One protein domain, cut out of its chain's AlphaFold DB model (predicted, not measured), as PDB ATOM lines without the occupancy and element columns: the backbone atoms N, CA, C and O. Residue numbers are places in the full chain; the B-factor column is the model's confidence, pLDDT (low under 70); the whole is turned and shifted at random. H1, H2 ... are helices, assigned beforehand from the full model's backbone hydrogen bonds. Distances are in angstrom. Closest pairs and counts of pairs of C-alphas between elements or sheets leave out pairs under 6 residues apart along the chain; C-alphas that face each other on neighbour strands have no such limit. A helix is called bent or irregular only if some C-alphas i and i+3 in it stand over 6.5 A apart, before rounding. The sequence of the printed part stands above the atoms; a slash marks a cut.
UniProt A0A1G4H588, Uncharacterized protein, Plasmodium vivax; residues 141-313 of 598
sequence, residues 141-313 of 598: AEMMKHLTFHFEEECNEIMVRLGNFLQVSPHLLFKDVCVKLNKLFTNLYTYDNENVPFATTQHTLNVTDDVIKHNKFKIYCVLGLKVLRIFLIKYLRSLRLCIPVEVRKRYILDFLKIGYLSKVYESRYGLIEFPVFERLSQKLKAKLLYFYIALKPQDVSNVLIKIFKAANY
ATOM      1  N   ALA A 141     626.420 676.864 693.919       78.69
ATOM      2  CA  ALA A 141     627.695 676.881 693.195       78.69
ATOM      3  C   ALA A 141     628.654 675.801 693.722       78.69
ATOM      4  O   ALA A 141     629.330 675.136 692.945       78.69
ATOM      5  N   GLU A 142     628.648 675.580 695.035       80.50
ATOM      6  CA  GLU A 142     629.425 674.531 695.695       80.50
ATOM      7  C   GLU A 142     628.906 673.133 695.333       80.50
ATOM      8  O   GLU A 142     629.679 672.276 694.924       80.50
ATOM      9  N   MET A 143     627.582 672.933 695.334       83.69
ATOM     10  CA  MET A 143     626.968 671.678 694.878       83.69
ATOM     11  C   MET A 143     627.322 671.335 693.420       83.69
ATOM     12  O   MET A 143     627.507 670.165 693.097       83.69
ATOM     13  N   MET A 144     627.416 672.335 692.537       80.31
ATOM     14  CA  MET A 144     627.708 672.115 691.113       80.31
ATOM     15  C   MET A 144     629.093 671.502 690.873       80.31
ATOM     16  O   MET A 144     629.261 670.814 689.872       80.31
ATOM     17  N   LYS A 145     630.052 671.692 691.791       81.06
ATOM     18  CA  LYS A 145     631.390 671.078 691.709       81.06
ATOM     19  C   LYS A 145     631.359 669.558 691.889       81.06
ATOM     20  O   LYS A 145     632.257 668.874 691.421       81.06
ATOM     21  N   HIS A 146     630.320 669.041 692.543       79.44
ATOM     22  CA  HIS A 146     630.136 667.616 692.820       79.44
ATOM     23  C   HIS A 146     629.148 666.935 691.856       79.44
ATOM     24  O   HIS A 146     628.757 665.791 692.086       79.44
ATOM     25  N   LEU A 147     628.699 667.635 690.804       82.69
ATOM     26  CA  LEU A 147     627.838 667.051 689.776       82.69
ATOM     27  C   LEU A 147     628.665 666.227 688.789       82.69
ATOM     28  O   LEU A 147     629.641 666.712 688.227       82.69
ATOM     29  N   THR A 148     628.198 665.018 688.502       79.75
ATOM     30  CA  THR A 148     628.768 664.123 687.479       79.75
ATOM     31  C   THR A 148     628.263 664.429 686.063       79.75
ATOM     32  O   THR A 148     628.688 663.802 685.099       79.75
ATOM     33  N   PHE A 149     627.318 665.366 685.918       82.31
ATOM     34  CA  PHE A 149     626.647 665.667 684.653       82.31
ATOM     35  C   PHE A 149     627.329 666.796 683.869       82.31
ATOM     36  O   PHE A 149     627.541 667.892 684.397       82.31
ATOM     37  N   HIS A 150     627.555 666.569 682.573       81.50
ATOM     38  CA  HIS A 150     628.114 667.554 681.646       81.50
ATOM     39  C   HIS A 150     627.012 668.350 680.925       81.50
ATOM     40  O   HIS A 150     626.105 667.793 680.310       81.50
ATOM     41  N   PHE A 151     627.076 669.683 680.995       81.50
ATOM     42  CA  PHE A 151     626.058 670.600 680.459       81.50
ATOM     43  C   PHE A 151     626.246 670.916 678.964       81.50
ATOM     44  O   PHE A 151     626.280 672.089 678.577       81.50
ATOM     45  N   GLU A 152     626.352 669.885 678.131       81.12
ATOM     46  CA  GLU A 152     626.612 670.024 676.688       81.12
ATOM     47  C   GLU A 152     625.385 670.550 675.923       81.12
ATOM     48  O   GLU A 152     625.518 671.465 675.118       81.12
ATOM     49  N   GLU A 153     624.178 670.084 676.267       82.75
ATOM     50  CA  GLU A 153     622.918 670.444 675.587       82.75
ATOM     51  C   GLU A 153     622.663 671.969 675.573       82.75
ATOM     52  O   GLU A 153     622.783 672.657 676.604       82.75
ATOM     53  N   GLU A 154     622.289 672.514 674.413       82.94
ATOM     54  CA  GLU A 154     621.932 673.928 674.279       82.94
ATOM     55  C   GLU A 154     620.556 674.234 674.882       82.94
ATOM     56  O   GLU A 154     619.659 673.393 674.950       82.94
ATOM     57  N   CYS A 155     620.316 675.489 675.287       81.19
ATOM     58  CA  CYS A 155     619.016 675.852 675.860       81.19
ATOM     59  C   CYS A 155     617.853 675.654 674.883       81.19
ATOM     60  O   CYS A 155     616.758 675.317 675.325       81.19
ATOM     61  N   ASN A 156     618.070 675.840 673.580       82.12
ATOM     62  CA  ASN A 156     617.042 675.584 672.575       82.12
ATOM     63  C   ASN A 156     616.679 674.091 672.510       82.12
ATOM     64  O   ASN A 156     615.501 673.736 672.564       82.12
ATOM     65  N   GLU A 157     617.686 673.219 672.491       85.94
ATOM     66  CA  GLU A 157     617.522 671.763 672.460       85.94
ATOM     67  C   GLU A 157     616.752 671.256 673.685       85.94
ATOM     68  O   GLU A 157     615.760 670.538 673.529       85.94
ATOM     69  N   ILE A 158     617.091 671.757 674.882       86.44
ATOM     70  CA  ILE A 158     616.369 671.451 676.128       86.44
ATOM     71  C   ILE A 158     614.874 671.786 675.987       86.44
ATOM     72  O   ILE A 158     614.002 670.992 676.362       86.44
ATOM     73  N   MET A 159     614.552 672.971 675.449       87.56
ATOM     74  CA  MET A 159     613.167 673.427 675.280       87.56
ATOM     75  C   MET A 159     612.416 672.603 674.236       87.56
ATOM     76  O   MET A 159     611.235 672.312 674.435       87.56
ATOM     77  N   VAL A 160     613.072 672.216 673.141       87.25
ATOM     78  CA  VAL A 160     612.485 671.371 672.093       87.25
ATOM     79  C   VAL A 160     612.220 669.967 672.628       87.25
ATOM     80  O   VAL A 160     611.096 669.475 672.511       87.25
ATOM     81  N   ARG A 161     613.200 669.346 673.294       91.75
ATOM     82  CA  ARG A 161     613.081 668.004 673.879       91.75
ATOM     83  C   ARG A 161     611.936 667.929 674.886       91.75
ATOM     84  O   ARG A 161     611.064 667.061 674.783       91.75
ATOM     85  N   LEU A 162     611.887 668.867 675.832       88.62
ATOM     86  CA  LEU A 162     610.824 668.907 676.838       88.62
ATOM     87  C   LEU A 162     609.481 669.378 676.271       88.62
ATOM     88  O   LEU A 162     608.436 668.908 676.723       88.62
ATOM     89  N   GLY A 163     609.486 670.261 675.272       87.25
ATOM     90  CA  GLY A 163     608.287 670.690 674.550       87.25
ATOM     91  C   GLY A 163     607.609 669.526 673.839       87.25
ATOM     92  O   GLY A 163     606.415 669.291 674.043       87.25
ATOM     93  N   ASN A 164     608.390 668.732 673.105       88.75
ATOM     94  CA  ASN A 164     607.924 667.523 672.430       88.75
ATOM     95  C   ASN A 164     607.376 666.500 673.432       88.75
ATOM     96  O   ASN A 164     606.275 665.983 673.243       88.75
ATOM     97  N   PHE A 165     608.084 666.269 674.544       88.12
ATOM     98  CA  PHE A 165     607.625 665.354 675.590       88.12
ATOM     99  C   PHE A 165     606.309 665.805 676.249       88.12
ATOM    100  O   PHE A 165     605.398 665.005 676.473       88.12
ATOM    101  N   LEU A 166     606.179 667.097 676.559       86.44
ATOM    102  CA  LEU A 166     604.981 667.650 677.198       86.44
ATOM    103  C   LEU A 166     603.823 667.894 676.222       86.44
ATOM    104  O   LEU A 166     602.704 668.121 676.692       86.44
ATOM    105  N   GLN A 167     604.078 667.830 674.909       86.81
ATOM    106  CA  GLN A 167     603.178 668.268 673.835       86.81
ATOM    107  C   GLN A 167     602.799 669.753 673.970       86.81
ATOM    108  O   GLN A 167     601.641 670.147 673.827       86.81
ATOM    109  N   VAL A 168     603.785 670.589 674.302       87.00
ATOM    110  CA  VAL A 168     603.644 672.040 674.469       87.00
ATOM    111  C   VAL A 168     604.646 672.737 673.556       87.00
ATOM    112  O   VAL A 168     605.778 672.287 673.422       87.00
ATOM    113  N   SER A 169     604.250 673.862 672.953       88.75
ATOM    114  CA  SER A 169     605.157 674.655 672.115       88.75
ATOM    115  C   SER A 169     606.433 675.044 672.889       88.75
ATOM    116  O   SER A 169     606.313 675.624 673.978       88.75
ATOM    117  N   PRO A 170     607.638 674.805 672.332       87.38
ATOM    118  CA  PRO A 170     608.904 675.211 672.947       87.38
ATOM    119  C   PRO A 170     608.956 676.706 673.293       87.38
ATOM    120  O   PRO A 170     609.454 677.079 674.353       87.38
ATOM    121  N   HIS A 171     608.329 677.571 672.487       84.31
ATOM    122  CA  HIS A 171     608.238 679.010 672.764       84.31
ATOM    123  C   HIS A 171     607.467 679.339 674.052       84.31
ATOM    124  O   HIS A 171     607.797 680.296 674.753       84.31
ATOM    125  N   LEU A 172     606.452 678.543 674.404       86.62
ATOM    126  CA  LEU A 172     605.720 678.709 675.665       86.62
ATOM    127  C   LEU A 172     606.540 678.239 676.868       86.62
ATOM    128  O   LEU A 172     606.367 678.765 677.969       86.62
ATOM    129  N   LEU A 173     607.409 677.240 676.684       85.44
ATOM    130  CA  LEU A 173     608.360 676.830 677.715       85.44
ATOM    131  C   LEU A 173     609.406 677.918 677.932       85.44
ATOM    132  O   LEU A 173     609.571 678.359 679.066       85.44
ATOM    133  N   PHE A 174     609.993 678.422 676.848       85.19
ATOM    134  CA  PHE A 174     610.955 679.518 676.872       85.19
ATOM    135  C   PHE A 174     610.403 680.752 677.595       85.19
ATOM    136  O   PHE A 174     610.995 681.214 678.567       85.19
ATOM    137  N   LYS A 175     609.206 681.223 677.212       85.25
ATOM    138  CA  LYS A 175     608.562 682.376 677.859       85.25
ATOM    139  C   LYS A 175     608.374 682.174 679.365       85.25
ATOM    140  O   LYS A 175     608.586 683.103 680.136       85.25
ATOM    141  N   ASP A 176     607.966 680.982 679.790       85.00
ATOM    142  CA  ASP A 176     607.768 680.687 681.213       85.00
ATOM    143  C   ASP A 176     609.093 680.649 681.985       85.00
ATOM    144  O   ASP A 176     609.155 681.143 683.109       85.00
ATOM    145  N   VAL A 177     610.164 680.131 681.376       86.00
ATOM    146  CA  VAL A 177     611.509 680.171 681.964       86.00
ATOM    147  C   VAL A 177     612.003 681.606 682.113       86.00
ATOM    148  O   VAL A 177     612.421 681.975 683.208       86.00
ATOM    149  N   CYS A 178     611.865 682.445 681.083       83.62
ATOM    150  CA  CYS A 178     612.208 683.867 681.161       83.62
ATOM    151  C   CYS A 178     611.460 684.575 682.296       83.62
ATOM    152  O   CYS A 178     612.071 685.279 683.091       83.62
ATOM    153  N   VAL A 179     610.147 684.348 682.426       85.50
ATOM    154  CA  VAL A 179     609.344 684.939 683.512       85.50
ATOM    155  C   VAL A 179     609.802 684.437 684.882       85.50
ATOM    156  O   VAL A 179     609.868 685.213 685.826       85.50
ATOM    157  N   LYS A 180     610.111 683.143 685.024       84.69
ATOM    158  CA  LYS A 180     610.501 682.556 686.316       84.69
ATOM    159  C   LYS A 180     611.907 682.915 686.765       84.69
ATOM    160  O   LYS A 180     612.151 682.914 687.968       84.69
ATOM    161  N   LEU A 181     612.795 683.200 685.823       83.00
ATOM    162  CA  LEU A 181     614.151 683.665 686.092       83.00
ATOM    163  C   LEU A 181     614.257 685.196 686.104       83.00
ATOM    164  O   LEU A 181     615.352 685.702 686.292       83.00
ATOM    165  N   ASN A 182     613.148 685.925 685.911       79.19
ATOM    166  CA  ASN A 182     613.121 687.383 685.733       79.19
ATOM    167  C   ASN A 182     614.007 687.892 684.574       79.19
ATOM    168  O   ASN A 182     614.437 689.037 684.580       79.19
ATOM    169  N   LYS A 183     614.225 687.062 683.546       74.38
ATOM    170  CA  LYS A 183     615.061 687.336 682.361       74.38
ATOM    171  C   LYS A 183     614.213 687.584 681.108       74.38
ATOM    172  O   LYS A 183     614.324 686.892 680.096       74.38
ATOM    173  N   LEU A 184     613.251 688.501 681.202       67.00
ATOM    174  CA  LEU A 184     612.399 688.872 680.067       67.00
ATOM    175  C   LEU A 184     613.185 689.784 679.119       67.00
ATOM    176  O   LEU A 184     613.599 690.860 679.529       67.00
ATOM    177  N   PHE A 185     613.335 689.376 677.854       60.97
ATOM    178  CA  PHE A 185     614.072 690.118 676.812       60.97
ATOM    179  C   PHE A 185     615.595 690.215 677.019       60.97
ATOM    180  O   PHE A 185     616.244 691.062 676.405       60.97
ATOM    181  N   THR A 186     616.163 689.321 677.828       64.94
ATOM    182  CA  THR A 186     617.599 689.256 678.119       64.94
ATOM    183  C   THR A 186     618.164 687.885 677.745       64.94
ATOM    184  O   THR A 186     617.425 686.900 677.621       64.94
ATOM    185  N   ASN A 187     619.478 687.810 677.530       68.94
ATOM    186  CA  ASN A 187     620.147 686.543 677.255       68.94
ATOM    187  C   ASN A 187     620.071 685.637 678.502       68.94
ATOM    188  O   ASN A 187     620.412 686.040 679.611       68.94
ATOM    189  N   LEU A 188     619.616 684.389 678.342       70.88
ATOM    190  CA  LEU A 188     619.439 683.455 679.461       70.88
ATOM    191  C   LEU A 188     620.756 683.122 680.183       70.88
ATOM    192  O   LEU A 188     620.718 682.732 681.357       70.88
ATOM    193  N   TYR A 189     621.889 683.299 679.502       70.06
ATOM    194  CA  TYR A 189     623.223 682.989 680.005       70.06
ATOM    195  C   TYR A 189     623.885 684.115 680.813       70.06
ATOM    196  O   TYR A 189     624.919 683.856 681.419       70.06
ATOM    197  N   THR A 190     623.299 685.316 680.898       67.38
ATOM    198  CA  THR A 190     623.891 686.444 681.648       67.38
ATOM    199  C   THR A 190     623.718 686.308 683.164       67.38
ATOM    200  O   THR A 190     622.965 685.455 683.652       67.38
ATOM    201  N   TYR A 191     624.415 687.145 683.932       63.81
ATOM    202  CA  TYR A 191     624.279 687.225 685.389       63.81
ATOM    203  C   TYR A 191     622.867 687.664 685.817       63.81
ATOM    204  O   TYR A 191     622.173 688.371 685.091       63.81
ATOM    205  N   ASP A 192     622.429 687.250 687.013       57.31
ATOM    206  CA  ASP A 192     621.064 687.502 687.517       57.31
ATOM    207  C   ASP A 192     620.731 688.999 687.705       57.31
ATOM    208  O   ASP A 192     619.556 689.358 687.721       57.31
ATOM    209  N   ASN A 193     621.745 689.863 687.825       56.94
ATOM    210  CA  ASN A 193     621.588 691.296 688.102       56.94
ATOM    211  C   ASN A 193     621.741 692.183 686.857       56.94
ATOM    212  O   ASN A 193     621.526 693.391 686.936       56.94
ATOM    213  N   GLU A 194     622.082 691.603 685.708       58.25
ATOM    214  CA  GLU A 194     622.317 692.349 684.476       58.25
ATOM    215  C   GLU A 194     621.201 692.034 683.478       58.25
ATOM    216  O   GLU A 194     621.234 691.050 682.732       58.25
ATOM    217  N   ASN A 195     620.172 692.889 683.469       55.47
ATOM    218  CA  ASN A 195     619.106 692.845 682.471       55.47
ATOM    219  C   ASN A 195     619.590 693.435 681.149       55.47
ATOM    220  O   ASN A 195     619.071 694.438 680.664       55.47
ATOM    221  N   VAL A 196     620.625 692.827 680.581       56.41
ATOM    222  CA  VAL A 196     621.196 693.282 679.326       56.41
ATOM    223  C   VAL A 196     620.192 692.922 678.208       56.41
ATOM    224  O   VAL A 196     619.824 691.751 678.066       56.41
ATOM    225  N   PRO A 197     619.658 693.888 677.442       55.66
ATOM    226  CA  PRO A 197     618.696 693.615 676.373       55.66
ATOM    227  C   PRO A 197     619.409 693.043 675.145       55.66
ATOM    228  O   PRO A 197     620.507 693.485 674.834       55.66
ATOM    229  N   PHE A 198     618.800 692.107 674.402       52.28
ATOM    230  CA  PHE A 198     619.399 691.390 673.247       52.28
ATOM    231  C   PHE A 198     620.145 692.240 672.184       52.28
ATOM    232  O   PHE A 198     620.875 691.677 671.376       52.28
ATOM    233  N   ALA A 199     619.978 693.564 672.166       44.28
ATOM    234  CA  ALA A 199     620.550 694.482 671.179       44.28
ATOM    235  C   ALA A 199     621.934 695.074 671.535       44.28
ATOM    236  O   ALA A 199     622.484 695.821 670.732       44.28
ATOM    237  N   THR A 200     622.511 694.791 672.708       51.72
ATOM    238  CA  THR A 200     623.806 695.372 673.124       51.72
ATOM    239  C   THR A 200     624.969 694.395 672.943       51.72
ATOM    240  O   THR A 200     624.931 693.282 673.446       51.72
ATOM    241  N   THR A 201     626.063 694.813 672.316       48.56
ATOM    242  CA  THR A 201     627.269 693.989 672.069       48.56
ATOM    243  C   THR A 201     628.038 693.554 673.329       48.56
ATOM    244  O   THR A 201     628.983 692.780 673.233       48.56
ATOM    245  N   GLN A 202     627.625 693.987 674.525       48.91
ATOM    246  CA  GLN A 202     628.232 693.614 675.813       48.91
ATOM    247  C   GLN A 202     627.929 692.168 676.263       48.91
ATOM    248  O   GLN A 202     628.576 691.665 677.176       48.91
ATOM    249  N   HIS A 203     626.980 691.475 675.618       50.09
ATOM    250  CA  HIS A 203     626.528 690.120 675.991       50.09
ATOM    251  C   HIS A 203     627.586 689.021 675.939       50.09
ATOM    252  O   HIS A 203     627.410 687.984 676.575       50.09
ATOM    253  N   THR A 204     628.625 689.196 675.130       49.75
ATOM    254  CA  THR A 204     629.572 688.130 674.778       49.75
ATOM    255  C   THR A 204     630.894 688.213 675.531       49.75
ATOM    256  O   THR A 204     631.653 687.254 675.491       49.75
ATOM    257  N   LEU A 205     631.188 689.327 676.209       51.09
ATOM    258  CA  LEU A 205     632.547 689.610 676.689       51.09
ATOM    259  C   LEU A 205     632.839 689.137 678.125       51.09
ATOM    260  O   LEU A 205     634.001 688.921 678.438       51.09
ATOM    261  N   ASN A 206     631.823 688.897 678.967       57.06
ATOM    262  CA  ASN A 206     632.028 688.615 680.402       57.06
ATOM    263  C   ASN A 206     631.359 687.327 680.924       57.06
ATOM    264  O   ASN A 206     631.261 687.138 682.134       57.06
ATOM    265  N   VAL A 207     630.860 686.433 680.064       66.25
ATOM    266  CA  VAL A 207     630.163 685.219 680.529       66.25
ATOM    267  C   VAL A 207     631.158 684.071 680.713       66.25
ATOM    268  O   VAL A 207     631.673 683.539 679.737       66.25
ATOM    269  N   THR A 208     631.405 683.659 681.960       77.25
ATOM    270  CA  THR A 208     632.236 682.481 682.260       77.25
ATOM    271  C   THR A 208     631.454 681.170 682.110       77.25
ATOM    272  O   THR A 208     630.239 681.121 682.335       77.25
ATOM    273  N   ASP A 209     632.147 680.072 681.796       78.06
ATOM    274  CA  ASP A 209     631.542 678.734 681.668       78.06
ATOM    275  C   ASP A 209     630.763 678.304 682.918       78.06
ATOM    276  O   ASP A 209     629.711 677.663 682.825       78.06
ATOM    277  N   ASP A 210     631.231 678.694 684.102       78.69
ATOM    278  CA  ASP A 210     630.559 678.391 685.364       78.69
ATOM    279  C   ASP A 210     629.203 679.095 685.482       78.69
ATOM    280  O   ASP A 210     628.237 678.517 685.990       78.69
ATOM    281  N   VAL A 211     629.084 680.312 684.946       79.38
ATOM    282  CA  VAL A 211     627.826 681.075 684.912       79.38
ATOM    283  C   VAL A 211     626.850 680.448 683.927       79.38
ATOM    284  O   VAL A 211     625.663 680.312 684.240       79.38
ATOM    285  N   ILE A 212     627.341 679.979 682.776       80.31
ATOM    286  CA  ILE A 212     626.539 679.231 681.798       80.31
ATOM    287  C   ILE A 212     626.001 677.950 682.438       80.31
ATOM    288  O   ILE A 212     624.789 677.719 682.410       80.31
ATOM    289  N   LYS A 213     626.865 677.141 683.065       83.50
ATOM    290  CA  LYS A 213     626.475 675.900 683.759       83.50
ATOM    291  C   LYS A 213     625.452 676.178 684.856       83.50
ATOM    292  O   LYS A 213     624.427 675.499 684.943       83.50
ATOM    293  N   HIS A 214     625.680 677.212 685.661       84.31
ATOM    294  CA  HIS A 214     624.777 677.595 686.738       84.31
ATOM    295  C   HIS A 214     623.398 678.046 686.223       84.31
ATOM    296  O   HIS A 214     622.359 677.646 686.762       84.31
ATOM    297  N   ASN A 215     623.362 678.829 685.143       83.94
ATOM    298  CA  ASN A 215     622.121 679.249 684.495       83.94
ATOM    299  C   ASN A 215     621.391 678.073 683.831       83.94
ATOM    300  O   ASN A 215     620.182 677.926 684.026       83.94
ATOM    301  N   LYS A 216     622.105 677.178 683.133       86.44
ATOM    302  CA  LYS A 216     621.533 675.937 682.583       86.44
ATOM    303  C   LYS A 216     620.904 675.089 683.694       86.44
ATOM    304  O   LYS A 216     619.758 674.663 683.559       86.44
ATOM    305  N   PHE A 217     621.580 674.925 684.831       88.31
ATOM    306  CA  PHE A 217     621.025 674.231 685.996       88.31
ATOM    307  C   PHE A 217     619.713 674.865 686.492       88.31
ATOM    308  O   PHE A 217     618.719 674.160 686.687       88.31
ATOM    309  N   LYS A 218     619.650 676.199 686.627       87.62
ATOM    310  CA  LYS A 218     618.404 676.900 686.997       87.62
ATOM    311  C   LYS A 218     617.278 676.637 685.998       87.62
ATOM    312  O   LYS A 218     616.146 676.381 686.418       87.62
ATOM    313  N   ILE A 219     617.578 676.679 684.700       88.06
ATOM    314  CA  ILE A 219     616.613 676.408 683.627       88.06
ATOM    315  C   ILE A 219     616.044 674.999 683.780       88.06
ATOM    316  O   ILE A 219     614.821 674.832 683.809       88.06
ATOM    317  N   TYR A 220     616.903 673.998 683.978       90.31
ATOM    318  CA  TYR A 220     616.444 672.639 684.231       90.31
ATOM    319  C   TYR A 220     615.577 672.535 685.487       90.31
ATOM    320  O   TYR A 220     614.533 671.889 685.443       90.31
ATOM    321  N   CYS A 221     615.934 673.190 686.595       90.69
ATOM    322  CA  CYS A 221     615.101 673.168 687.799       90.69
ATOM    323  C   CYS A 221     613.702 673.760 687.556       90.69
ATOM    324  O   CYS A 221     612.704 673.208 688.029       90.69
ATOM    325  N   VAL A 222     613.608 674.873 686.819       90.06
ATOM    326  CA  VAL A 222     612.321 675.502 686.476       90.06
ATOM    327  C   VAL A 222     611.480 674.564 685.610       90.06
ATOM    328  O   VAL A 222     610.293 674.355 685.885       90.06
ATOM    329  N   LEU A 223     612.094 673.966 684.590       90.50
ATOM    330  CA  LEU A 223     611.412 673.058 683.676       90.50
ATOM    331  C   LEU A 223     611.007 671.748 684.356       90.50
ATOM    332  O   LEU A 223     609.876 671.301 684.182       90.50
ATOM    333  N   GLY A 224     611.861 671.172 685.199       90.12
ATOM    334  CA  GLY A 224     611.563 669.960 685.958       90.12
ATOM    335  C   GLY A 224     610.387 670.144 686.914       90.12
ATOM    336  O   GLY A 224     609.467 669.324 686.949       90.12
ATOM    337  N   LEU A 225     610.334 671.282 687.612       91.38
ATOM    338  CA  LEU A 225     609.173 671.646 688.426       91.38
ATOM    339  C   LEU A 225     607.901 671.783 687.572       91.38
ATOM    340  O   LEU A 225     606.812 671.389 688.003       91.38
ATOM    341  N   LYS A 226     608.010 672.334 686.358       90.38
ATOM    342  CA  LYS A 226     606.880 672.463 685.429       90.38
ATOM    343  C   LYS A 226     606.376 671.105 684.945       90.38
ATOM    344  O   LYS A 226     605.165 670.883 684.968       90.38
ATOM    345  N   VAL A 227     607.279 670.198 684.571       90.75
ATOM    346  CA  VAL A 227     606.955 668.812 684.199       90.75
ATOM    347  C   VAL A 227     606.179 668.147 685.337       90.75
ATOM    348  O   VAL A 227     605.060 667.681 685.130       90.75
ATOM    349  N   LEU A 228     606.704 668.211 686.562       90.25
ATOM    350  CA  LEU A 228     606.086 667.596 687.734       90.25
ATOM    351  C   LEU A 228     604.675 668.147 688.015       90.25
ATOM    352  O   LEU A 228     603.737 667.390 688.271       90.25
ATOM    353  N   ARG A 229     604.485 669.468 687.886       90.38
ATOM    354  CA  ARG A 229     603.166 670.113 688.013       90.38
ATOM    355  C   ARG A 229     602.183 669.645 686.943       90.38
ATOM    356  O   ARG A 229     601.030 669.368 687.266       90.38
ATOM    357  N   ILE A 230     602.607 669.568 685.682       89.25
ATOM    358  CA  ILE A 230     601.745 669.121 684.579       89.25
ATOM    359  C   ILE A 230     601.328 667.664 684.790       89.25
ATOM    360  O   ILE A 230     600.152 667.343 684.612       89.25
ATOM    361  N   PHE A 231     602.250 666.800 685.216       89.31
ATOM    362  CA  PHE A 231     601.950 665.397 685.497       89.31
ATOM    363  C   PHE A 231     600.990 665.232 686.673       89.31
ATOM    364  O   PHE A 231     600.010 664.507 686.535       89.31
ATOM    365  N   LEU A 232     601.165 665.977 687.769       87.75
ATOM    366  CA  LEU A 232     600.185 665.998 688.862       87.75
ATOM    367  C   LEU A 232     598.801 666.470 688.394       87.75
ATOM    368  O   LEU A 232     597.784 665.919 688.809       87.75
ATOM    369  N   ILE A 233     598.726 667.458 687.495       87.00
ATOM    370  CA  ILE A 233     597.447 667.895 686.911       87.00
ATOM    371  C   ILE A 233     596.823 666.785 686.056       87.00
ATOM    372  O   ILE A 233     595.610 666.580 686.138       87.00
ATOM    373  N   LYS A 234     597.618 666.093 685.228       86.00
ATOM    374  CA  LYS A 234     597.152 664.966 684.403       86.00
ATOM    375  C   LYS A 234     596.661 663.811 685.284       86.00
ATOM    376  O   LYS A 234     595.556 663.332 685.057       86.00
ATOM    377  N   TYR A 235     597.406 663.468 686.333       85.56
ATOM    378  CA  TYR A 235     597.035 662.466 687.334       85.56
ATOM    379  C   TYR A 235     595.718 662.811 688.047       85.56
ATOM    380  O   TYR A 235     594.793 662.010 688.125       85.56
ATOM    381  N   LEU A 236     595.551 664.060 688.490       82.44
ATOM    382  CA  LEU A 236     594.291 664.492 689.099       82.44
ATOM    383  C   LEU A 236     593.103 664.386 688.128       82.44
ATOM    384  O   LEU A 236     591.996 664.056 688.550       82.44
ATOM    385  N   ARG A 237     593.319 664.641 686.830       80.75
ATOM    386  CA  ARG A 237     592.282 664.480 685.797       80.75
ATOM    387  C   ARG A 237     591.952 663.015 685.515       80.75
ATOM    388  O   ARG A 237     590.787 662.745 685.235       80.75
ATOM    389  N   SER A 238     592.926 662.102 685.587       79.81
ATOM    390  CA  SER A 238     592.675 660.665 685.417       79.81
ATOM    391  C   SER A 238     591.890 660.085 686.589       79.81
ATOM    392  O   SER A 238     591.035 659.236 686.369       79.81
ATOM    393  N   LEU A 239     592.106 660.590 687.810       74.50
ATOM    394  CA  LEU A 239     591.281 660.231 688.965       74.50
ATOM    395  C   LEU A 239     589.851 660.766 688.830       74.50
ATOM    396  O   LEU A 239     588.882 660.036 689.032       74.50
ATOM    397  N   ARG A 240     589.693 662.062 688.514       74.88
ATOM    398  CA  ARG A 240     588.369 662.666 688.311       74.88
ATOM    399  C   ARG A 240     588.441 663.913 687.434       74.88
ATOM    400  O   ARG A 240     589.162 664.865 687.719       74.88
ATOM    401  N   LEU A 241     587.592 663.971 686.411       64.88
ATOM    402  CA  LEU A 241     587.603 665.068 685.433       64.88
ATOM    403  C   LEU A 241     587.213 666.439 686.027       64.88
ATOM    404  O   LEU A 241     587.737 667.467 685.601       64.88
ATOM    405  N   CYS A 242     586.340 666.467 687.041       76.25
ATOM    406  CA  CYS A 242     585.715 667.696 687.557       76.25
ATOM    407  C   CYS A 242     586.251 668.166 688.925       76.25
ATOM    408  O   CYS A 242     585.480 668.655 689.753       76.25
ATOM    409  N   ILE A 243     587.553 668.021 689.196       82.25
ATOM    410  CA  ILE A 243     588.161 668.580 690.419       82.25
ATOM    411  C   ILE A 243     588.271 670.112 690.282       82.25
ATOM    412  O   ILE A 243     588.894 670.583 689.319       82.25
ATOM    413  N   PRO A 244     587.730 670.908 691.231       83.25
ATOM    414  CA  PRO A 244     587.850 672.364 691.206       83.25
ATOM    415  C   PRO A 244     589.306 672.826 691.114       83.25
ATOM    416  O   PRO A 244     590.215 672.212 691.681       83.25
ATOM    417  N   VAL A 245     589.545 673.928 690.399       81.06
ATOM    418  CA  VAL A 245     590.898 674.446 690.141       81.06
ATOM    419  C   VAL A 245     591.624 674.768 691.449       81.06
ATOM    420  O   VAL A 245     592.820 674.514 691.557       81.06
ATOM    421  N   GLU A 246     590.908 675.266 692.455       81.56
ATOM    422  CA  GLU A 246     591.453 675.612 693.770       81.56
ATOM    423  C   GLU A 246     591.948 674.370 694.510       81.56
ATOM    424  O   GLU A 246     593.037 674.378 695.081       81.56
ATOM    425  N   VAL A 247     591.172 673.282 694.453       81.50
ATOM    426  CA  VAL A 247     591.538 671.999 695.063       81.50
ATOM    427  C   VAL A 247     592.769 671.432 694.363       81.50
ATOM    428  O   VAL A 247     593.710 671.038 695.041       81.50
ATOM    429  N   ARG A 248     592.822 671.478 693.021       84.81
ATOM    430  CA  ARG A 248     594.007 671.043 692.260       84.81
ATOM    431  C   ARG A 248     595.252 671.849 692.621       84.81
ATOM    432  O   ARG A 248     596.297 671.263 692.868       84.81
ATOM    433  N   LYS A 249     595.149 673.182 692.674       84.81
ATOM    434  CA  LYS A 249     596.278 674.060 693.026       84.81
ATOM    435  C   LYS A 249     596.813 673.748 694.421       84.81
ATOM    436  O   LYS A 249     598.019 673.601 694.578       84.81
ATOM    437  N   ARG A 250     595.924 673.614 695.408       83.88
ATOM    438  CA  ARG A 250     596.317 673.293 696.783       83.88
ATOM    439  C   ARG A 250     596.938 671.903 696.894       83.88
ATOM    440  O   ARG A 250     597.996 671.776 697.491       83.88
ATOM    441  N   TYR A 251     596.328 670.907 696.254       86.00
ATOM    442  CA  TYR A 251     596.847 669.544 696.203       86.00
ATOM    443  C   TYR A 251     598.283 669.523 695.672       86.00
ATOM    444  O   TYR A 251     599.187 669.005 696.317       86.00
ATOM    445  N   ILE A 252     598.520 670.172 694.530       86.94
ATOM    446  CA  ILE A 252     599.856 670.261 693.929       86.94
ATOM    447  C   ILE A 252     600.843 670.950 694.878       86.94
ATOM    448  O   ILE A 252     601.960 670.476 695.036       86.94
ATOM    449  N   LEU A 253     600.448 672.047 695.527       84.94
ATOM    450  CA  LEU A 253     601.318 672.750 696.474       84.94
ATOM    451  C   LEU A 253     601.666 671.901 697.701       84.94
ATOM    452  O   LEU A 253     602.809 671.933 698.147       84.94
ATOM    453  N   ASP A 254     600.710 671.141 698.233       83.69
ATOM    454  CA  ASP A 254     600.930 670.320 699.421       83.69
ATOM    455  C   ASP A 254     601.871 669.140 699.149       83.69
ATOM    456  O   ASP A 254     602.724 668.854 699.987       83.69
ATOM    457  N   PHE A 255     601.777 668.498 697.980       84.44
ATOM    458  CA  PHE A 255     602.671 667.393 697.612       84.44
ATOM    459  C   PHE A 255     604.043 667.854 697.110       84.44
ATOM    460  O   PHE A 255     605.021 667.130 697.261       84.44
ATOM    461  N   LEU A 256     604.155 669.075 696.577       85.31
ATOM    462  CA  LEU A 256     605.431 669.663 696.147       85.31
ATOM    463  C   LEU A 256     606.162 670.431 697.260       85.31
ATOM    464  O   LEU A 256     606.966 671.324 696.982       85.31
ATOM    465  N   LYS A 257     605.906 670.094 698.529       85.88
ATOM    466  CA  LYS A 257     606.667 670.633 699.660       85.88
ATOM    467  C   LYS A 257     608.100 670.111 699.641       85.88
ATOM    468  O   LYS A 257     608.348 668.924 699.435       85.88
ATOM    469  N   ILE A 258     609.037 671.006 699.950       83.19
ATOM    470  CA  ILE A 258     610.480 670.727 699.968       83.19
ATOM    471  C   ILE A 258     610.801 669.525 700.869       83.19
ATOM    472  O   ILE A 258     611.588 668.675 700.472       83.19
ATOM    473  N   GLY A 259     610.123 669.396 702.016       80.94
ATOM    474  CA  GLY A 259     610.350 668.294 702.958       80.94
ATOM    475  C   GLY A 259     609.947 666.899 702.459       80.94
ATOM    476  O   GLY A 259     610.463 665.910 702.973       80.94
ATOM    477  N   TYR A 260     609.051 666.791 701.470       83.88
ATOM    478  CA  TYR A 260     608.764 665.507 700.816       83.88
ATOM    479  C   TYR A 260     609.759 665.247 699.689       83.88
ATOM    480  O   TYR A 260     610.302 664.154 699.586       83.88
ATOM    481  N   LEU A 261     610.047 666.271 698.884       84.38
ATOM    482  CA  LEU A 261     610.944 666.170 697.732       84.38
ATOM    483  C   LEU A 261     612.389 665.851 698.133       84.38
ATOM    484  O   LEU A 261     613.063 665.103 697.432       84.38
ATOM    485  N   SER A 262     612.853 666.354 699.279       83.81
ATOM    486  CA  SER A 262     614.205 666.089 699.778       83.81
ATOM    487  C   SER A 262     614.448 664.625 700.155       83.81
ATOM    488  O   SER A 262     615.602 664.237 700.293       83.81
ATOM    489  N   LYS A 263     613.390 663.817 700.326       82.44
ATOM    490  CA  LYS A 263     613.466 662.400 700.730       82.44
ATOM    491  C   LYS A 263     613.390 661.413 699.559       82.44
ATOM    492  O   LYS A 263     613.411 660.211 699.779       82.44
ATOM    493  N   VAL A 264     613.218 661.904 698.332       82.94
ATOM    494  CA  VAL A 264     612.866 661.075 697.160       82.94
ATOM    495  C   VAL A 264     614.077 660.730 696.286       82.94
ATOM    496  O   VAL A 264     613.977 659.883 695.396       82.94
ATOM    497  N   TYR A 265     615.217 661.384 696.512       80.44
ATOM    498  CA  TYR A 265     616.431 661.133 695.743       80.44
ATOM    499  C   TYR A 265     616.986 659.727 696.011       80.44
ATOM    500  O   TYR A 265     617.022 659.277 697.152       80.44
ATOM    501  N   GLU A 266     617.442 659.050 694.959       76.56
ATOM    502  CA  GLU A 266     618.055 657.726 695.034       76.56
ATOM    503  C   GLU A 266     619.440 657.741 694.395       76.56
ATOM    504  O   GLU A 266     619.663 658.415 693.390       76.56
ATOM    505  N   SER A 267     620.340 656.904 694.918       70.94
ATOM    506  CA  SER A 267     621.685 656.691 694.359       70.94
ATOM    507  C   SER A 267     621.657 656.311 692.864       70.94
ATOM    508  O   SER A 267     622.506 656.731 692.084       70.94
ATOM    509  N   ARG A 268     620.593 655.624 692.418       73.38
ATOM    510  CA  ARG A 268     620.380 655.206 691.018       73.38
ATOM    511  C   ARG A 268     620.227 656.360 690.022       73.38
ATOM    512  O   ARG A 268     620.323 656.130 688.820       73.38
ATOM    513  N   TYR A 269     619.950 657.577 690.489       79.06
ATOM    514  CA  TYR A 269     619.817 658.742 689.613       79.06
ATOM    515  C   TYR A 269     621.169 659.245 689.095       79.06
ATOM    516  O   TYR A 269     621.197 659.878 688.043       79.06
ATOM    517  N   GLY A 270     622.270 658.924 689.789       76.88
ATOM    518  CA  GLY A 270     623.636 659.082 689.285       76.88
ATOM    519  C   GLY A 270     624.097 660.519 689.020       76.88
ATOM    520  O   GLY A 270     625.063 660.690 688.287       76.88
ATOM    521  N   LEU A 271     623.420 661.539 689.569       79.69
ATOM    522  CA  LEU A 271     623.767 662.957 689.360       79.69
ATOM    523  C   LEU A 271     624.802 663.492 690.360       79.69
ATOM    524  O   LEU A 271     625.556 664.403 690.033       79.69
ATOM    525  N   ILE A 272     624.777 662.970 691.587       81.94
ATOM    526  CA  ILE A 272     625.684 663.280 692.700       81.94
ATOM    527  C   ILE A 272     625.870 661.990 693.500       81.94
ATOM    528  O   ILE A 272     624.908 661.227 693.668       81.94
ATOM    529  N   GLU A 273     627.080 661.774 694.012       80.62
ATOM    530  CA  GLU A 273     627.387 660.688 694.941       80.62
ATOM    531  C   GLU A 273     626.541 660.777 696.220       80.62
ATOM    532  O   GLU A 273     626.344 661.843 696.807       80.62
ATOM    533  N   PHE A 274     626.037 659.634 696.684       78.25
ATOM    534  CA  PHE A 274     625.112 659.585 697.818       78.25
ATOM    535  C   PHE A 274     625.655 660.207 699.132       78.25
ATOM    536  O   PHE A 274     624.887 660.902 699.800       78.25
ATOM    537  N   PRO A 275     626.950 660.065 699.493       79.38
ATOM    538  CA  PRO A 275     627.512 660.716 700.683       79.38
ATOM    539  C   PRO A 275     627.458 662.248 700.613       79.38
ATOM    540  O   PRO A 275     627.102 662.911 701.585       79.38
ATOM    541  N   VAL A 276     627.737 662.820 699.437       78.50
ATOM    542  CA  VAL A 276     627.654 664.271 699.210       78.50
ATOM    543  C   VAL A 276     626.199 664.728 699.206       78.50
ATOM    544  O   VAL A 276     625.884 665.790 699.741       78.50
ATOM    545  N   PHE A 277     625.292 663.911 698.657       82.00
ATOM    546  CA  PHE A 277     623.863 664.198 698.687       82.00
ATOM    547  C   PHE A 277     623.351 664.381 700.118       82.00
ATOM    548  O   PHE A 277     622.587 665.317 700.354       82.00
ATOM    549  N   GLU A 278     623.774 663.555 701.082       81.00
ATOM    550  CA  GLU A 278     623.294 663.682 702.463       81.00
ATOM    551  C   GLU A 278     623.661 665.021 703.111       81.00
ATOM    552  O   GLU A 278     622.817 665.604 703.800       81.00
ATOM    553  N   ARG A 279     624.834 665.567 702.771       84.25
ATOM    554  CA  ARG A 279     625.336 666.869 703.240       84.25
ATOM    555  C   ARG A 279     624.614 668.079 702.626       84.25
ATOM    556  O   ARG A 279     624.805 669.205 703.084       84.25
ATOM    557  N   LEU A 280     623.775 667.890 701.600       84.62
ATOM    558  CA  LEU A 280     623.048 668.985 700.947       84.62
ATOM    559  C   LEU A 280     621.874 669.500 701.786       84.62
ATOM    560  O   LEU A 280     621.074 668.738 702.339       84.62
ATOM    561  N   SER A 281     621.660 670.817 701.746       87.25
ATOM    562  CA  SER A 281     620.435 671.418 702.281       87.25
ATOM    563  C   SER A 281     619.168 670.871 701.599       87.25
ATOM    564  O   SER A 281     619.149 670.560 700.405       87.25
ATOM    565  N   GLN A 282     618.043 670.832 702.324       85.88
ATOM    566  CA  GLN A 282     616.763 670.328 701.795       85.88
ATOM    567  C   GLN A 282     616.314 671.048 700.507       85.88
ATOM    568  O   GLN A 282     615.715 670.437 699.618       85.88
ATOM    569  N   LYS A 283     616.629 672.346 700.381       86.81
ATOM    570  CA  LYS A 283     616.345 673.149 699.180       86.81
ATOM    571  C   LYS A 283     617.141 672.655 697.971       86.81
ATOM    572  O   LYS A 283     616.582 672.571 696.878       86.81
ATOM    573  N   LEU A 284     618.420 672.331 698.160       86.38
ATOM    574  CA  LEU A 284     619.280 671.800 697.104       86.38
ATOM    575  C   LEU A 284     618.881 670.371 696.729       86.38
ATOM    576  O   LEU A 284     618.728 670.099 695.542       86.38
ATOM    577  N   LYS A 285     618.560 669.515 697.713       88.12
ATOM    578  CA  LYS A 285     618.007 668.167 697.474       88.12
ATOM    579  C   LYS A 285     616.764 668.218 696.565       88.12
ATOM    580  O   LYS A 285     616.661 667.467 695.597       88.12
ATOM    581  N   ALA A 286     615.847 669.161 696.808       88.00
ATOM    582  CA  ALA A 286     614.672 669.355 695.952       88.00
ATOM    583  C   ALA A 286     615.019 669.889 694.545       88.00
ATOM    584  O   ALA A 286     614.438 669.434 693.560       88.00
ATOM    585  N   LYS A 287     615.970 670.830 694.426       89.00
ATOM    586  CA  LYS A 287     616.441 671.338 693.121       89.00
ATOM    587  C   LYS A 287     617.106 670.246 692.281       89.00
ATOM    588  O   LYS A 287     616.861 670.195 691.078       89.00
ATOM    589  N   LEU A 288     617.875 669.361 692.913       88.62
ATOM    590  CA  LEU A 288     618.501 668.208 692.270       88.62
ATOM    591  C   LEU A 288     617.453 667.239 691.709       88.62
ATOM    592  O   LEU A 288     617.581 666.761 690.587       88.62
ATOM    593  N   LEU A 289     616.363 667.014 692.446       89.12
ATOM    594  CA  LEU A 289     615.245 666.210 691.957       89.12
ATOM    595  C   LEU A 289     614.541 666.867 690.755       89.12
ATOM    596  O   LEU A 289     614.178 666.178 689.802       89.12
ATOM    597  N   TYR A 290     614.365 668.193 690.761       91.31
ATOM    598  CA  TYR A 290     613.835 668.900 689.590       91.31
ATOM    599  C   TYR A 290     614.770 668.777 688.388       91.31
ATOM    600  O   TYR A 290     614.303 668.540 687.277       91.31
ATOM    601  N   PHE A 291     616.078 668.902 688.616       91.38
ATOM    602  CA  PHE A 291     617.088 668.717 687.582       91.38
ATOM    603  C   PHE A 291     617.003 667.313 686.968       91.38
ATOM    604  O   PHE A 291     616.857 667.190 685.753       91.38
ATOM    605  N   TYR A 292     616.940 666.270 687.803       90.56
ATOM    606  CA  TYR A 292     616.739 664.888 687.362       90.56
ATOM    607  C   TYR A 292     615.501 664.720 686.476       90.56
ATOM    608  O   TYR A 292     615.584 664.164 685.383       90.56
ATOM    609  N   ILE A 293     614.355 665.243 686.917       90.50
ATOM    610  CA  ILE A 293     613.093 665.142 686.174       90.50
ATOM    611  C   ILE A 293     613.180 665.833 684.807       90.50
ATOM    612  O   ILE A 293     612.575 665.371 683.842       90.50
ATOM    613  N   ALA A 294     613.905 666.945 684.705       89.81
ATOM    614  CA  ALA A 294     614.068 667.646 683.436       89.81
ATOM    615  C   ALA A 294     614.975 666.880 682.451       89.81
ATOM    616  O   ALA A 294     614.788 666.970 681.235       89.81
ATOM    617  N   LEU A 295     615.928 666.095 682.960       89.62
ATOM    618  CA  LEU A 295     616.767 665.211 682.149       89.62
ATOM    619  C   LEU A 295     616.003 663.959 681.705       89.62
ATOM    620  O   LEU A 295     615.946 663.667 680.512       89.62
ATOM    621  N   LYS A 296     615.364 663.259 682.651       88.44
ATOM    622  CA  LYS A 296     614.629 662.004 682.426       88.44
ATOM    623  C   LYS A 296     613.145 662.164 682.764       88.44
ATOM    624  O   LYS A 296     612.673 661.675 683.794       88.44
ATOM    625  N   PRO A 297     612.364 662.840 681.907       87.19
ATOM    626  CA  PRO A 297     610.970 663.132 682.210       87.19
ATOM    627  C   PRO A 297     610.059 661.888 682.137       87.19
ATOM    628  O   PRO A 297     608.923 661.933 682.608       87.19
ATOM    629  N   GLN A 298     610.541 660.760 681.603       87.25
ATOM    630  CA  GLN A 298     609.825 659.479 681.590       87.25
ATOM    631  C   GLN A 298     609.630 658.900 683.004       87.25
ATOM    632  O   GLN A 298     608.610 658.268 683.274       87.25
ATOM    633  N   ASP A 299     610.551 659.181 683.931       87.12
ATOM    634  CA  ASP A 299     610.538 658.622 685.292       87.12
ATOM    635  C   ASP A 299     609.606 659.362 686.258       87.12
ATOM    636  O   ASP A 299     609.476 658.987 687.427       87.12
ATOM    637  N   VAL A 300     608.925 660.410 685.790       88.06
ATOM    638  CA  VAL A 300     608.085 661.280 686.625       88.06
ATOM    639  C   VAL A 300     607.028 660.492 687.395       88.06
ATOM    640  O   VAL A 300     606.790 660.790 688.563       88.06
ATOM    641  N   SER A 301     606.428 659.463 686.793       85.06
ATOM    642  CA  SER A 301     605.443 658.610 687.472       85.06
ATOM    643  C   SER A 301     606.044 657.885 688.683       85.06
ATOM    644  O   SER A 301     605.458 657.900 689.764       85.06
ATOM    645  N   ASN A 302     607.250 657.327 688.542       86.50
ATOM    646  CA  ASN A 302     607.954 656.640 689.629       86.50
ATOM    647  C   ASN A 302     608.349 657.614 690.744       86.50
ATOM    648  O   ASN A 302     608.211 657.302 691.928       86.50
ATOM    649  N   VAL A 303     608.794 658.817 690.370       87.31
ATOM    650  CA  VAL A 303     609.109 659.891 691.322       87.31
ATOM    651  C   VAL A 303     607.854 660.328 692.088       87.31
ATOM    652  O   VAL A 303     607.909 660.489 693.306       87.31
ATOM    653  N   LEU A 304     606.703 660.456 691.421       86.69
ATOM    654  CA  LEU A 304     605.432 660.813 692.064       86.69
ATOM    655  C   LEU A 304     604.970 659.769 693.084       86.69
ATOM    656  O   LEU A 304     604.592 660.142 694.192       86.69
ATOM    657  N   ILE A 305     605.071 658.477 692.762       85.00
ATOM    658  CA  ILE A 305     604.751 657.393 693.707       85.00
ATOM    659  C   ILE A 305     605.610 657.514 694.973       85.00
ATOM    660  O   ILE A 305     605.106 657.387 696.089       85.00
ATOM    661  N   LYS A 306     606.906 657.806 694.823       85.56
ATOM    662  CA  LYS A 306     607.819 657.999 695.961       85.56
ATOM    663  C   LYS A 306     607.472 659.247 696.774       85.56
ATOM    664  O   LYS A 306     607.488 659.180 697.999       85.56
ATOM    665  N   ILE A 307     607.082 660.350 696.125       86.75
ATOM    666  CA  ILE A 307     606.578 661.554 696.810       86.75
ATOM    667  C   ILE A 307     605.331 661.216 697.643       86.75
ATOM    668  O   ILE A 307     605.236 661.623 698.801       86.75
ATOM    669  N   PHE A 308     604.391 660.438 697.099       85.06
ATOM    670  CA  PHE A 308     603.185 660.028 697.827       85.06
ATOM    671  C   PHE A 308     603.500 659.110 699.015       85.06
ATOM    672  O   PHE A 308     602.951 659.316 700.102       85.06
ATOM    673  N   LYS A 309     604.447 658.178 698.858       83.88
ATOM    674  CA  LYS A 309     604.962 657.354 699.965       83.88
ATOM    675  C   LYS A 309     605.628 658.205 701.050       83.88
ATOM    676  O   LYS A 309     605.338 658.015 702.228       83.88
ATOM    677  N   ALA A 310     606.449 659.187 700.671       83.62
ATOM    678  CA  ALA A 310     607.083 660.121 701.606       83.62
ATOM    679  C   ALA A 310     606.058 660.983 702.370       83.62
ATOM    680  O   ALA A 310     606.302 661.374 703.512       83.62
ATOM    681  N   ALA A 311     604.894 661.238 701.769       80.75
ATOM    682  CA  ALA A 311     603.755 661.897 702.403       80.75
ATOM    683  C   ALA A 311     602.851 660.942 703.224       80.75
ATOM    684  O   ALA A 311     601.795 661.361 703.695       80.75
ATOM    685  N   ASN A 312     603.276 659.687 703.442       80.38
ATOM    686  CA  ASN A 312     602.597 658.645 704.227       80.38
ATOM    687  C   ASN A 312     601.271 658.128 703.627       80.38
ATOM    688  O   ASN A 312     600.349 657.722 704.348       80.38
ATOM    689  N   TYR A 313     601.168 658.122 702.297       75.69
ATOM    690  CA  TYR A 313     600.051 657.507 701.584       75.69
ATOM    691  C   TYR A 313     600.462 656.153 700.999       75.69
ATOM    692  O   TYR A 313     601.502 656.035 700.354       75.69
TER     693      TYR A 313
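What this domain is: This is residues 141 to 313 of the 598 residues of an uncharacterized protein of Plasmodium vivax (UniProt A0A1G4H588). One long helix, H5, runs through the middle as a spine and makes most of the longest axis; H9 and H3 cross it nearly at right angles, and H2 runs side by side with part of it. H6 folds back from the end of H5, H10 also crosses H5 beside H9, and a loose arm of residues 181 to 200 with H4 lies towards the beginning of H5. The printed part has 173 residues with ten named helices, H1 to H10 in chain order, and no named strand: the class is all helix, with mostly crossed packing. The whole is compact, with a radius of gyration of the C-alphas of 17.1 A and spans of 53 by 40 by 25 A.

How they stand to each other: H1, residues 141 to 144, is close to but not clearly touching H5, residues 209 to 239, the hub; the closest C-alphas, those of Ala 141 and His 214, are 7.1 A apart. H2, residues 155 to 166, runs the same way as H5 at a shallow tilt of 9 degrees, close but not clearly touching, the closest C-alphas being those of Cys 155 and Lys 216, 7.2 A apart. H2, with residues 159 to 164 alone, touches H3, residues 170 to 180; the closest C-alphas are those of Gly 163 and Pro 170, at 4.8 A. H3 touches H5 at residues 219 to 223 alone, with the C-alphas of Val 177 and Val 222 closest at 6.5 A; at 71 degrees they are only just about perpendicular. H4, residues 201 to 204, touches no helix. H6, residues 245 to 255, touches residues 229 to 236 of H5 alone, at a steep tilt of 56 degrees, opposite ways; the closest C-alphas are those of Leu 232 and Ile 252, 6.6 A. H7, residues 258 to 261, touches H9, residues 282 to 295, closest at the C-alphas of Leu 261 and Ala 286, 5.2 A. H8, residues 274 to 278, is close to but not clearly touching H9, with the C-alphas of Phe 277 and Lys 285 closest at 7.2 A. H9 touches residues 217 to 228 of H5 alone, about perpendicular at 80 degrees; the closest C-alphas, those of Gly 224 and Ala 294, are 4.2 A apart. H10, residues 297 to 310, touches H5 with residues 297 to 301 alone, closest at the C-alphas of Leu 228 and Val 300, 6.7 A. Every O i to N i+4 pair is within hydrogen-bond range in H2, H3, H5, H6, H8 and H9, and 8 of 10 are in H10; H1, H4 and H7 are too short for such a pair.

Where its parts are: H1 begins at C-alpha 141, (627.695, 676.881, 693.195). H5 measures 44.9 A, from C-alpha 209 at (631.542, 678.734, 681.668) to C-alpha 239; H9 measures 20.3 A, H2 16.3 A, H6 15.6 A and H3 15.3 A. H4 is only just irregular, with C-alphas 201 and 204 6.9 A apart; H10, 20.0 A long, is irregular, with C-alphas 298 and 301 7.4 A apart, and ends at C-alpha 310, (607.083, 660.121, 701.606).

The domain as a whole: The two C-alphas farthest apart, those of Thr 201 and Tyr 313, are 54.2 A apart. The printed part has no cut; the links from H3 to H4 and from H7 to H8 are long. The mean pLDDT of the printed part is 80.6, and residues 184 to 187, 190 to 207 and 241 are under 70.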